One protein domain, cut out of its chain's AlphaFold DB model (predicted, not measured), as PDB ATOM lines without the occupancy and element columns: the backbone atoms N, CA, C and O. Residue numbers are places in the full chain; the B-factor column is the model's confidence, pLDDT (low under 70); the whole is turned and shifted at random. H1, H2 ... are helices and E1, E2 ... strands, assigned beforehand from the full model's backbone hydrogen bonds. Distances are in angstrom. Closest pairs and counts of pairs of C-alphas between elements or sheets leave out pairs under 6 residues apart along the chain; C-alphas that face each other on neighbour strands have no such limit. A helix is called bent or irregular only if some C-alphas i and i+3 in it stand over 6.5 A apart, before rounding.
ATOM      1  N   TYR A  26       6.732  45.329 299.182       89.62
ATOM      2  CA  TYR A  26       7.856  46.119 298.683       89.62
ATOM      3  C   TYR A  26       8.940  46.240 299.751       89.62
ATOM      4  O   TYR A  26       8.706  46.782 300.834       89.62
ATOM      5  N   LYS A  27      10.147  45.774 299.435       90.88
ATOM      6  CA  LYS A  27      11.328  45.914 300.283       90.88
ATOM      7  C   LYS A  27      12.237  47.001 299.730       90.88
ATOM      8  O   LYS A  27      12.806  46.867 298.650       90.88
ATOM      9  N   TRP A  28      12.389  48.064 300.510       92.56
ATOM     10  CA  TRP A  28      13.268  49.182 300.191       92.56
ATOM     11  C   TRP A  28      14.698  48.866 300.602       92.56
ATOM     12  O   TRP A  28      14.969  48.575 301.768       92.56
ATOM     13  N   PHE A  29      15.611  48.948 299.645       91.44
ATOM     14  CA  PHE A  29      17.030  48.745 299.846       91.44
ATOM     15  C   PHE A  29      17.784  50.032 299.536       91.44
ATOM     16  O   PHE A  29      18.013  50.364 298.377       91.44
ATOM     17  N   VAL A  30      18.148  50.778 300.575       90.44
ATOM     18  CA  VAL A  30      18.952  51.996 300.429       90.44
ATOM     19  C   VAL A  30      20.420  51.605 300.498       90.44
ATOM     20  O   VAL A  30      20.869  51.099 301.521       90.44
ATOM     21  N   THR A  31      21.152  51.840 299.413       89.56
ATOM     22  CA  THR A  31      22.570  51.493 299.288       89.56
ATOM     23  C   THR A  31      23.399  52.730 298.978       89.56
ATOM     24  O   THR A  31      22.934  53.645 298.303       89.56
ATOM     25  N   ASP A  32      24.623  52.756 299.483       85.56
ATOM     26  CA  ASP A  32      25.684  53.701 299.130       85.56
ATOM     27  C   ASP A  32      26.681  53.111 298.115       85.56
ATOM     28  O   ASP A  32      27.655  53.766 297.760       85.56
ATOM     29  N   GLY A  33      26.433  51.882 297.648       85.00
ATOM     30  CA  GLY A  33      27.281  51.174 296.692       85.00
ATOM     31  C   GLY A  33      28.412  50.357 297.325       85.00
ATOM     32  O   GLY A  33      29.185  49.749 296.586       85.00
ATOM     33  N   CYS A  34      28.520  50.297 298.660       86.94
ATOM     34  CA  CYS A  34      29.556  49.501 299.318       86.94
ATOM     35  C   CYS A  34      29.292  47.984 299.241       86.94
ATOM     36  O   CYS A  34      28.152  47.533 299.088       86.94
ATOM     37  N   GLN A  35      30.355  47.186 299.409       88.19
ATOM     38  CA  GLN A  35      30.285  45.723 299.308       88.19
ATOM     39  C   GLN A  35      29.291  45.100 300.299       88.19
ATOM     40  O   GLN A  35      28.532  44.213 299.929       88.19
ATOM     41  N   GLU A  36      29.226  45.598 301.537       88.12
ATOM     42  CA  GLU A  36      28.299  45.076 302.552       88.12
ATOM     43  C   GLU A  36      26.826  45.248 302.139       88.12
ATOM     44  O   GLU A  36      25.995  44.348 302.323       88.12
ATOM     45  N   SER A  37      26.503  46.391 301.525       88.69
ATOM     46  CA  SER A  37      25.176  46.647 300.968       88.69
ATOM     47  C   SER A  37      24.884  45.707 299.794       88.69
ATOM     48  O   SER A  37      23.799  45.128 299.718       88.69
ATOM     49  N   ILE A  38      25.851  45.491 298.901       91.44
ATOM     50  CA  ILE A  38      25.714  44.561 297.768       91.44
ATOM     51  C   ILE A  38      25.452  43.133 298.262       91.44
ATOM     52  O   ILE A  38      24.483  42.502 297.838       91.44
ATOM     53  N   ASP A  39      26.237  42.649 299.224       92.25
ATOM     54  CA  ASP A  39      26.096  41.303 299.786       92.25
ATOM     55  C   ASP A  39      24.728  41.112 300.458       92.25
ATOM     56  O   ASP A  39      24.095  40.059 300.342       92.25
ATOM     57  N   THR A  40      24.233  42.143 301.147       91.19
ATOM     58  CA  THR A  40      22.905  42.118 301.776       91.19
ATOM     59  C   THR A  40      21.785  42.066 300.733       91.19
ATOM     60  O   THR A  40      20.790  41.360 300.925       91.19
ATOM     61  N   LEU A  41      21.942  42.775 299.613       92.62
ATOM     62  CA  LEU A  41      20.989  42.743 298.506       92.62
ATOM     63  C   LEU A  41      20.961  41.368 297.827       92.62
ATOM     64  O   LEU A  41      19.878  40.807 297.659       92.62
ATOM     65  N   LYS A  42      22.124  40.770 297.542       94.06
ATOM     66  CA  LYS A  42      22.231  39.401 297.004       94.06
ATOM     67  C   LYS A  42      21.564  38.370 297.911       94.06
ATOM     68  O   LYS A  42      20.743  37.580 297.453       94.06
ATOM     69  N   LYS A  43      21.820  38.432 299.223       92.44
ATOM     70  CA  LYS A  43      21.127  37.584 300.213       92.44
ATOM     71  C   LYS A  43      19.612  37.768 300.164       92.44
ATOM     72  O   LYS A  43      18.867  36.806 300.312       92.44
ATOM     73  N   SER A  44      19.141  38.997 299.955       91.94
ATOM     74  CA  SER A  44      17.713  39.275 299.795       91.94
ATOM     75  C   SER A  44      17.142  38.628 298.531       91.94
ATOM     76  O   SER A  44      16.038  38.092 298.582       91.94
ATOM     77  N   TYR A  45      17.859  38.659 297.406       93.75
ATOM     78  CA  TYR A  45      17.442  37.955 296.190       93.75
ATOM     79  C   TYR A  45      17.400  36.442 296.386       93.75
ATOM     80  O   TYR A  45      16.385  35.831 296.078       93.75
ATOM     81  N   LEU A  46      18.424  35.856 297.006       91.94
ATOM     82  CA  LEU A  46      18.473  34.422 297.303       91.94
ATOM     83  C   LEU A  46      17.303  33.936 298.171       91.94
ATOM     84  O   LEU A  46      16.804  32.832 297.975       91.94
ATOM     85  N   LEU A  47      16.873  34.738 299.148       89.62
ATOM     86  CA  LEU A  47      15.811  34.337 300.075       89.62
ATOM     87  C   LEU A  47      14.410  34.549 299.512       89.62
ATOM     88  O   LEU A  47      13.523  33.721 299.730       89.62
ATOM     89  N   TYR A  48      14.191  35.675 298.835       89.00
ATOM     90  CA  TYR A  48      12.845  36.079 298.449       89.00
ATOM     91  C   TYR A  48      12.583  35.963 296.953       89.00
ATOM     92  O   TYR A  48      11.438  35.721 296.588       89.00
ATOM     93  N   GLY A  49      13.599  36.105 296.100       87.75
ATOM     94  CA  GLY A  49      13.447  36.097 294.645       87.75
ATOM     95  C   GLY A  49      12.294  36.998 294.201       87.75
ATOM     96  O   GLY A  49      12.236  38.167 294.572       87.75
ATOM     97  N   ASN A  50      11.329  36.409 293.497       86.31
ATOM     98  CA  ASN A  50      10.118  37.070 293.006       86.31
ATOM     99  C   ASN A  50       8.959  37.161 294.023       86.31
ATOM    100  O   ASN A  50       7.903  37.695 293.689       86.31
ATOM    101  N   LYS A  51       9.104  36.630 295.244       87.25
ATOM    102  CA  LYS A  51       8.044  36.657 296.275       87.25
ATOM    103  C   LYS A  51       7.808  38.055 296.842       87.25
ATOM    104  O   LYS A  51       6.769  38.306 297.445       87.25
ATOM    105  N   ILE A  52       8.785  38.945 296.697       89.94
ATOM    106  CA  ILE A  52       8.692  40.346 297.095       89.94
ATOM    107  C   ILE A  52       9.207  41.219 295.957       89.94
ATOM    108  O   ILE A  52      10.039  40.792 295.163       89.94
ATOM    109  N   HIS A  53       8.745  42.460 295.917       91.06
ATOM    110  CA  HIS A  53       9.300  43.481 295.049       91.06
ATOM    111  C   HIS A  53      10.483  44.160 295.747       91.06
ATOM    112  O   HIS A  53      10.359  44.617 296.889       91.06
ATOM    113  N   HIS A  54      11.614  44.285 295.063       93.62
ATOM    114  CA  HIS A  54      12.796  44.983 295.567       93.62
ATOM    115  C   HIS A  54      12.842  46.384 294.972       93.62
ATOM    116  O   HIS A  54      12.829  46.553 293.756       93.62
ATOM    117  N   ILE A  55      12.920  47.402 295.827       94.00
ATOM    118  CA  ILE A  55      13.168  48.782 295.407       94.00
ATOM    119  C   ILE A  55      14.578  49.155 295.844       94.00
ATOM    120  O   ILE A  55      14.825  49.405 297.023       94.00
ATOM    121  N   ILE A  56      15.504  49.192 294.896       94.12
ATOM    122  CA  ILE A  56      16.894  49.579 295.114       94.12
ATOM    123  C   ILE A  56      16.992  51.097 294.988       94.12
ATOM    124  O   ILE A  56      16.735  51.667 293.932       94.12
ATOM    125  N   VAL A  57      17.395  51.759 296.064       93.12
ATOM    126  CA  VAL A  57      17.643  53.198 296.103       93.12
ATOM    127  C   VAL A  57      19.146  53.414 296.136       93.12
ATOM    128  O   VAL A  57      19.793  53.205 297.166       93.12
ATOM    129  N   LYS A  58      19.703  53.843 295.004       91.50
ATOM    130  CA  LYS A  58      21.110  54.212 294.892       91.50
ATOM    131  C   LYS A  58      21.306  55.607 295.477       91.50
ATOM    132  O   LYS A  58      20.968  56.613 294.858       91.50
ATOM    133  N   ASN A  59      21.798  55.688 296.709       87.44
ATOM    134  CA  ASN A  59      22.006  56.955 297.394       87.44
ATOM    135  C   ASN A  59      23.348  57.587 297.002       87.44
ATOM    136  O   ASN A  59      24.315  57.548 297.764       87.44
ATOM    137  N   ARG A  60      23.403  58.238 295.835       82.75
ATOM    138  CA  ARG A  60      24.605  58.970 295.397       82.75
ATOM    139  C   ARG A  60      24.827  60.291 296.139       82.75
ATOM    140  O   ARG A  60      25.794  60.995 295.873       82.75
ATOM    141  N   GLY A  61      23.975  60.634 297.109       76.06
ATOM    142  CA  GLY A  61      24.120  61.850 297.910       76.06
ATOM    143  C   GLY A  61      25.420  61.906 298.721       76.06
ATOM    144  O   GLY A  61      25.849  62.995 299.088       76.06
ATOM    145  N   LEU A  62      26.044  60.754 298.994       68.50
ATOM    146  CA  LEU A  62      27.327  60.656 299.705       68.50
ATOM    147  C   LEU A  62      28.521  60.404 298.787       68.50
ATOM    148  O   LEU A  62      29.660  60.485 299.242       68.50
ATOM    149  N   ALA A  63      28.265  60.091 297.520       71.75
ATOM    150  CA  ALA A  63      29.313  59.787 296.571       71.75
ATOM    151  C   ALA A  63      30.013  61.078 296.144       71.75
ATOM    152  O   ALA A  63      29.384  62.082 295.802       71.75
ATOM    153  N   THR A  64      31.336  61.037 296.188       65.38
ATOM    154  CA  THR A  64      32.205  62.133 295.759       65.38
ATOM    155  C   THR A  64      32.613  61.978 294.302       65.38
ATOM    156  O   THR A  64      32.854  62.978 293.624       65.38
ATOM    157  N   THR A  65      32.652  60.739 293.808       68.75
ATOM    158  CA  THR A  65      32.988  60.400 292.429       68.75
ATOM    159  C   THR A  65      32.103  59.271 291.900       68.75
ATOM    160  O   THR A  65      31.595  58.456 292.666       68.75
ATOM    161  N   GLU A  66      31.949  59.181 290.575       70.75
ATOM    162  CA  GLU A  66      31.287  58.030 289.930       70.75
ATOM    163  C   GLU A  66      32.023  56.714 290.213       70.75
ATOM    164  O   GLU A  66      31.413  55.653 290.301       70.75
ATOM    165  N   MET A  67      33.342  56.786 290.426       74.62
ATOM    166  CA  MET A  67      34.149  55.616 290.762       74.62
ATOM    167  C   MET A  67      33.784  55.030 292.122       74.62
ATOM    168  O   MET A  67      34.095  53.871 292.344       74.62
ATOM    169  N   ASP A  68      33.092  55.760 293.003       77.75
ATOM    170  CA  ASP A  68      32.667  55.247 294.312       77.75
ATOM    171  C   ASP A  68      31.640  54.099 294.172       77.75
ATOM    172  O   ASP A  68      31.498  53.281 295.075       77.75
ATOM    173  N   TRP A  69      30.981  53.988 293.011       85.69
ATOM    174  CA  TRP A  69      29.950  52.984 292.714       85.69
ATOM    175  C   TRP A  69      30.450  51.781 291.918       85.69
ATOM    176  O   TRP A  69      29.666  50.892 291.581       85.69
ATOM    177  N   TRP A  70      31.755  51.715 291.644       87.12
ATOM    178  CA  TRP A  70      32.349  50.672 290.808       87.12
ATOM    179  C   TRP A  70      32.007  49.253 291.278       87.12
ATOM    180  O   TRP A  70      31.781  48.380 290.444       87.12
ATOM    181  N   ALA A  71      31.957  49.032 292.597       86.50
ATOM    182  CA  ALA A  71      31.653  47.733 293.181       86.50
ATOM    183  C   ALA A  71      30.224  47.303 292.837       86.50
ATOM    184  O   ALA A  71      30.008  46.166 292.451       86.50
ATOM    185  N   PHE A  72      29.263  48.229 292.894       90.19
ATOM    186  CA  PHE A  72      27.876  47.948 292.533       90.19
ATOM    187  C   PHE A  72      27.721  47.730 291.023       90.19
ATOM    188  O   PHE A  72      27.002  46.837 290.593       90.19
ATOM    189  N   GLU A  73      28.379  48.556 290.210       89.00
ATOM    190  CA  GLU A  73      28.208  48.556 288.751       89.00
ATOM    191  C   GLU A  73      28.923  47.395 288.049       89.00
ATOM    192  O   GLU A  73      28.540  47.025 286.941       89.00
ATOM    193  N   ARG A  74      29.955  46.819 288.675       90.88
ATOM    194  CA  ARG A  74      30.744  45.710 288.116       90.88
ATOM    195  C   ARG A  74      30.448  44.356 288.752       90.88
ATOM    196  O   ARG A  74      31.107  43.381 288.405       90.88
ATOM    197  N   ASP A  75      29.501  44.286 289.680       93.44
ATOM    198  CA  ASP A  75      29.129  43.021 290.297       93.44
ATOM    199  C   ASP A  75      28.246  42.199 289.343       93.44
ATOM    200  O   ASP A  75      27.051  42.450 289.185       93.44
ATOM    201  N   GLU A  76      28.868  41.222 288.679       94.44
ATOM    202  CA  GLU A  76      28.212  40.369 287.682       94.44
ATOM    203  C   GLU A  76      27.074  39.537 288.285       94.44
ATOM    204  O   GLU A  76      26.018  39.388 287.675       94.44
ATOM    205  N   GLU A  77      27.252  39.028 289.504       94.25
ATOM    206  CA  GLU A  77      26.249  38.207 290.186       94.25
ATOM    207  C   GLU A  77      25.012  39.033 290.555       94.25
ATOM    208  O   GLU A  77      23.878  38.600 290.346       94.25
ATOM    209  N   LEU A  78      25.208  40.254 291.058       93.25
ATOM    210  CA  LEU A  78      24.106  41.167 291.328       93.25
ATOM    211  C   LEU A  78      23.363  41.534 290.039       93.25
ATOM    212  O   LEU A  78      22.132  41.555 290.037       93.25
ATOM    213  N   ALA A  79      24.092  41.797 288.952       94.00
ATOM    214  CA  ALA A  79      23.490  42.101 287.657       94.00
ATOM    215  C   ALA A  79      22.618  40.941 287.147       94.00
ATOM    216  O   ALA A  79      21.516  41.186 286.653       94.00
ATOM    217  N   LEU A  80      23.060  39.692 287.332       95.50
ATOM    218  CA  LEU A  80      22.267  38.505 287.002       95.50
ATOM    219  C   LEU A  80      20.963  38.451 287.804       95.50
ATOM    220  O   LEU A  80      19.905  38.265 287.208       95.50
ATOM    221  N   TYR A  81      21.004  38.688 289.120       94.62
ATOM    222  CA  TYR A  81      19.783  38.724 289.935       94.62
ATOM    223  C   TYR A  81      18.827  39.844 289.525       94.62
ATOM    224  O   TYR A  81      17.615  39.641 289.473       94.62
ATOM    225  N   MET A  82      19.356  41.033 289.236       93.06
ATOM    226  CA  MET A  82      18.533  42.165 288.812       93.06
ATOM    227  C   MET A  82      17.844  41.900 287.469       93.06
ATOM    228  O   MET A  82      16.697  42.312 287.300       93.06
ATOM    229  N   GLU A  83      18.502  41.198 286.542       94.56
ATOM    230  CA  GLU A  83      17.896  40.794 285.268       94.56
ATOM    231  C   GLU A  83      16.886  39.652 285.452       94.56
ATOM    232  O   GLU A  83      15.780  39.724 284.913       94.56
ATOM    233  N   GLU A  84      17.218  38.630 286.248       95.00
ATOM    234  CA  GLU A  84      16.330  37.496 286.549       95.00
ATOM    235  C   GLU A  84      15.009  37.967 287.175       95.00
ATOM    236  O   GLU A  84      13.931  37.506 286.797       95.00
ATOM    237  N   TYR A  85      15.079  38.937 288.092       93.81
ATOM    238  CA  TYR A  85      13.934  39.452 288.845       93.81
ATOM    239  C   TYR A  85      13.475  40.845 288.396       93.81
ATOM    240  O   TYR A  85      12.858  41.565 289.191       93.81
ATOM    241  N   LYS A  86      13.741  41.240 287.144       92.25
ATOM    242  CA  LYS A  86      13.460  42.594 286.625       92.25
ATOM    243  C   LYS A  86      12.006  43.047 286.749       92.25
ATOM    244  O   LYS A  86      11.751  44.207 287.036       92.25
ATOM    245  N   GLU A  87      11.049  42.128 286.622       89.50
ATOM    246  CA  GLU A  87       9.611  42.432 286.736       89.50
ATOM    247  C   GLU A  87       9.211  42.861 288.159       89.50
ATOM    248  O   GLU A  87       8.214  43.551 288.380       89.50
ATOM    249  N   THR A  88      10.014  42.458 289.142       90.31
ATOM    250  CA  THR A  88       9.815  42.727 290.570       90.31
ATOM    251  C   THR A  88      10.905  43.623 291.159       90.31
ATOM    252  O   THR A  88      10.850  43.953 292.339       90.31
ATOM    253  N   THR A  89      11.876  44.051 290.350       93.38
ATOM    254  CA  THR A  89      13.001  44.886 290.773       93.38
ATOM    255  C   THR A  89      12.874  46.274 290.171       93.38
ATOM    256  O   THR A  89      12.885  46.451 288.957       93.38
ATOM    257  N   TYR A  90      12.847  47.286 291.030       93.00
ATOM    258  CA  TYR A  90      12.858  48.687 290.632       93.00
ATOM    259  C   TYR A  90      14.116  49.357 291.163       93.00
ATOM    260  O   TYR A  90      14.517  49.127 292.300       93.00
ATOM    261  N   THR A  91      14.735  50.208 290.350       92.38
ATOM    262  CA  THR A  91      15.910  50.982 290.757       92.38
ATOM    263  C   THR A  91      15.603  52.465 290.661       92.38
ATOM    264  O   THR A  91      15.100  52.933 289.644       92.38
ATOM    265  N   ILE A  92      15.935  53.198 291.719       92.75
ATOM    266  CA  ILE A  92      15.863  54.652 291.792       92.75
ATOM    267  C   ILE A  92      17.274  55.170 292.013       92.75
ATOM    268  O   ILE A  92      17.959  54.720 292.935       92.75
ATOM    269  N   ASP A  93      17.693  56.132 291.197       90.44
ATOM    270  CA  ASP A  93      19.004  56.755 291.324       90.44
ATOM    271  C   ASP A  93      18.859  58.145 291.947       90.44
ATOM    272  O   ASP A  93      18.334  59.074 291.329       90.44
ATOM    273  N   LEU A  94      19.262  58.287 293.214       89.44
ATOM    274  CA  LEU A  94      19.225  59.587 293.873       89.44
ATOM    275  C   LEU A  94      20.356  60.461 293.326       89.44
ATOM    276  O   LEU A  94      21.477  59.982 293.157       89.44
ATOM    277  N   PRO A  95      20.105  61.758 293.091       86.38
ATOM    278  CA  PRO A  95      21.102  62.644 292.510       86.38
ATOM    279  C   PRO A  95      22.313  62.831 293.432       86.38
ATOM    280  O   PRO A  95      22.228  62.693 294.654       86.38
TER     281      PRO A  95
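Overview. This is residues 26 to 95 of the 180 residues of an uncharacterized protein of Crocosphaera watsonii WH 0005 (UniProt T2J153). A small sheet of three parallel strands has the long helix H1 laid along one face, over E1 and E2, and the other face bare. H3 sits side by side with H1 and only grazes the sheet, while the short H2 packs on the first turn of H1, residues 35 to 38. The 70 printed residues hold three named helices and three named strands in the order E1, H1, E2, H2, H3, E3; the sheet order is E1, E2, E3, and the class is mixed, helices and strands. The whole is compact, with a radius of gyration of the C-alphas of 11.5 A, and its outline is elongated, 35 by 21 by 18 A.

Arrangement. E2, residues 53 to 59, is the inner strand, with E1, residues 26 to 31, and E3, residues 89 to 94, as edge strands. E1 and E2 are parallel at 23 degrees; N 29 and O 55 are 2.8 A apart, within hydrogen-bond range. E2 and E3 are parallel at 18 degrees, with N 92 and O 56 at 2.8 A. H1, residues 35 to 51, is on the sheet at a height of 9.3 A, making two layers, a helix on one face of a sheet. It runs along the strands, at 4 degrees to E2 on the local plane. H1 has a kink of 52 degrees near residue 45 and is irregular: C-alphas 47 and 50 are 9.5 A apart. H3, residues 76 to 84, touches H1 at residues 38 to 45 of H1 alone, at a shallow tilt of 26 degrees, the same way; the closest C-alphas, of Lys 42 and Leu 78, are 6.2 A apart. H2, residues 66 to 73, only just touches H1, with 3 pairs of C-alphas within 8 A, the closest those of Gln 35 and Ala 71 at 6.6 A; it is irregular, with C-alphas 68 and 71 at 7.7 A. H2 is apart from E1 and E3. E1, H1, E2 and E2, H2, H3, E3 are strand-helix-strand units, parallel neighbour strands joined through helices, each with a right-handed crossover. Every O i to N i+4 pair is within hydrogen-bond range in H3, against 11 of 13 in H1 and 1 of 4 in H2, where 4 of 5 O i to N i+3 pairs are.

Along the chain. E2 spans 18.7 A, E3 16.3 A and E1 15.7 A, beginning at C-alpha 26 (7.856, 46.119, 298.683). H1 spans 24.2 A from C-alpha 35 (30.285, 45.723, 299.308), H3 12.3 A and H2 10.0 A. E3 ends at C-alpha 94 (19.225, 59.587, 293.873).

Size, cuts and confidence. The C-alphas farthest apart, of Lys 51 and Thr 64, are 35.1 A apart. The printed part has no cut and no long link. Its mean pLDDT is 88.6; residues 62, 64 and 65 are under 70.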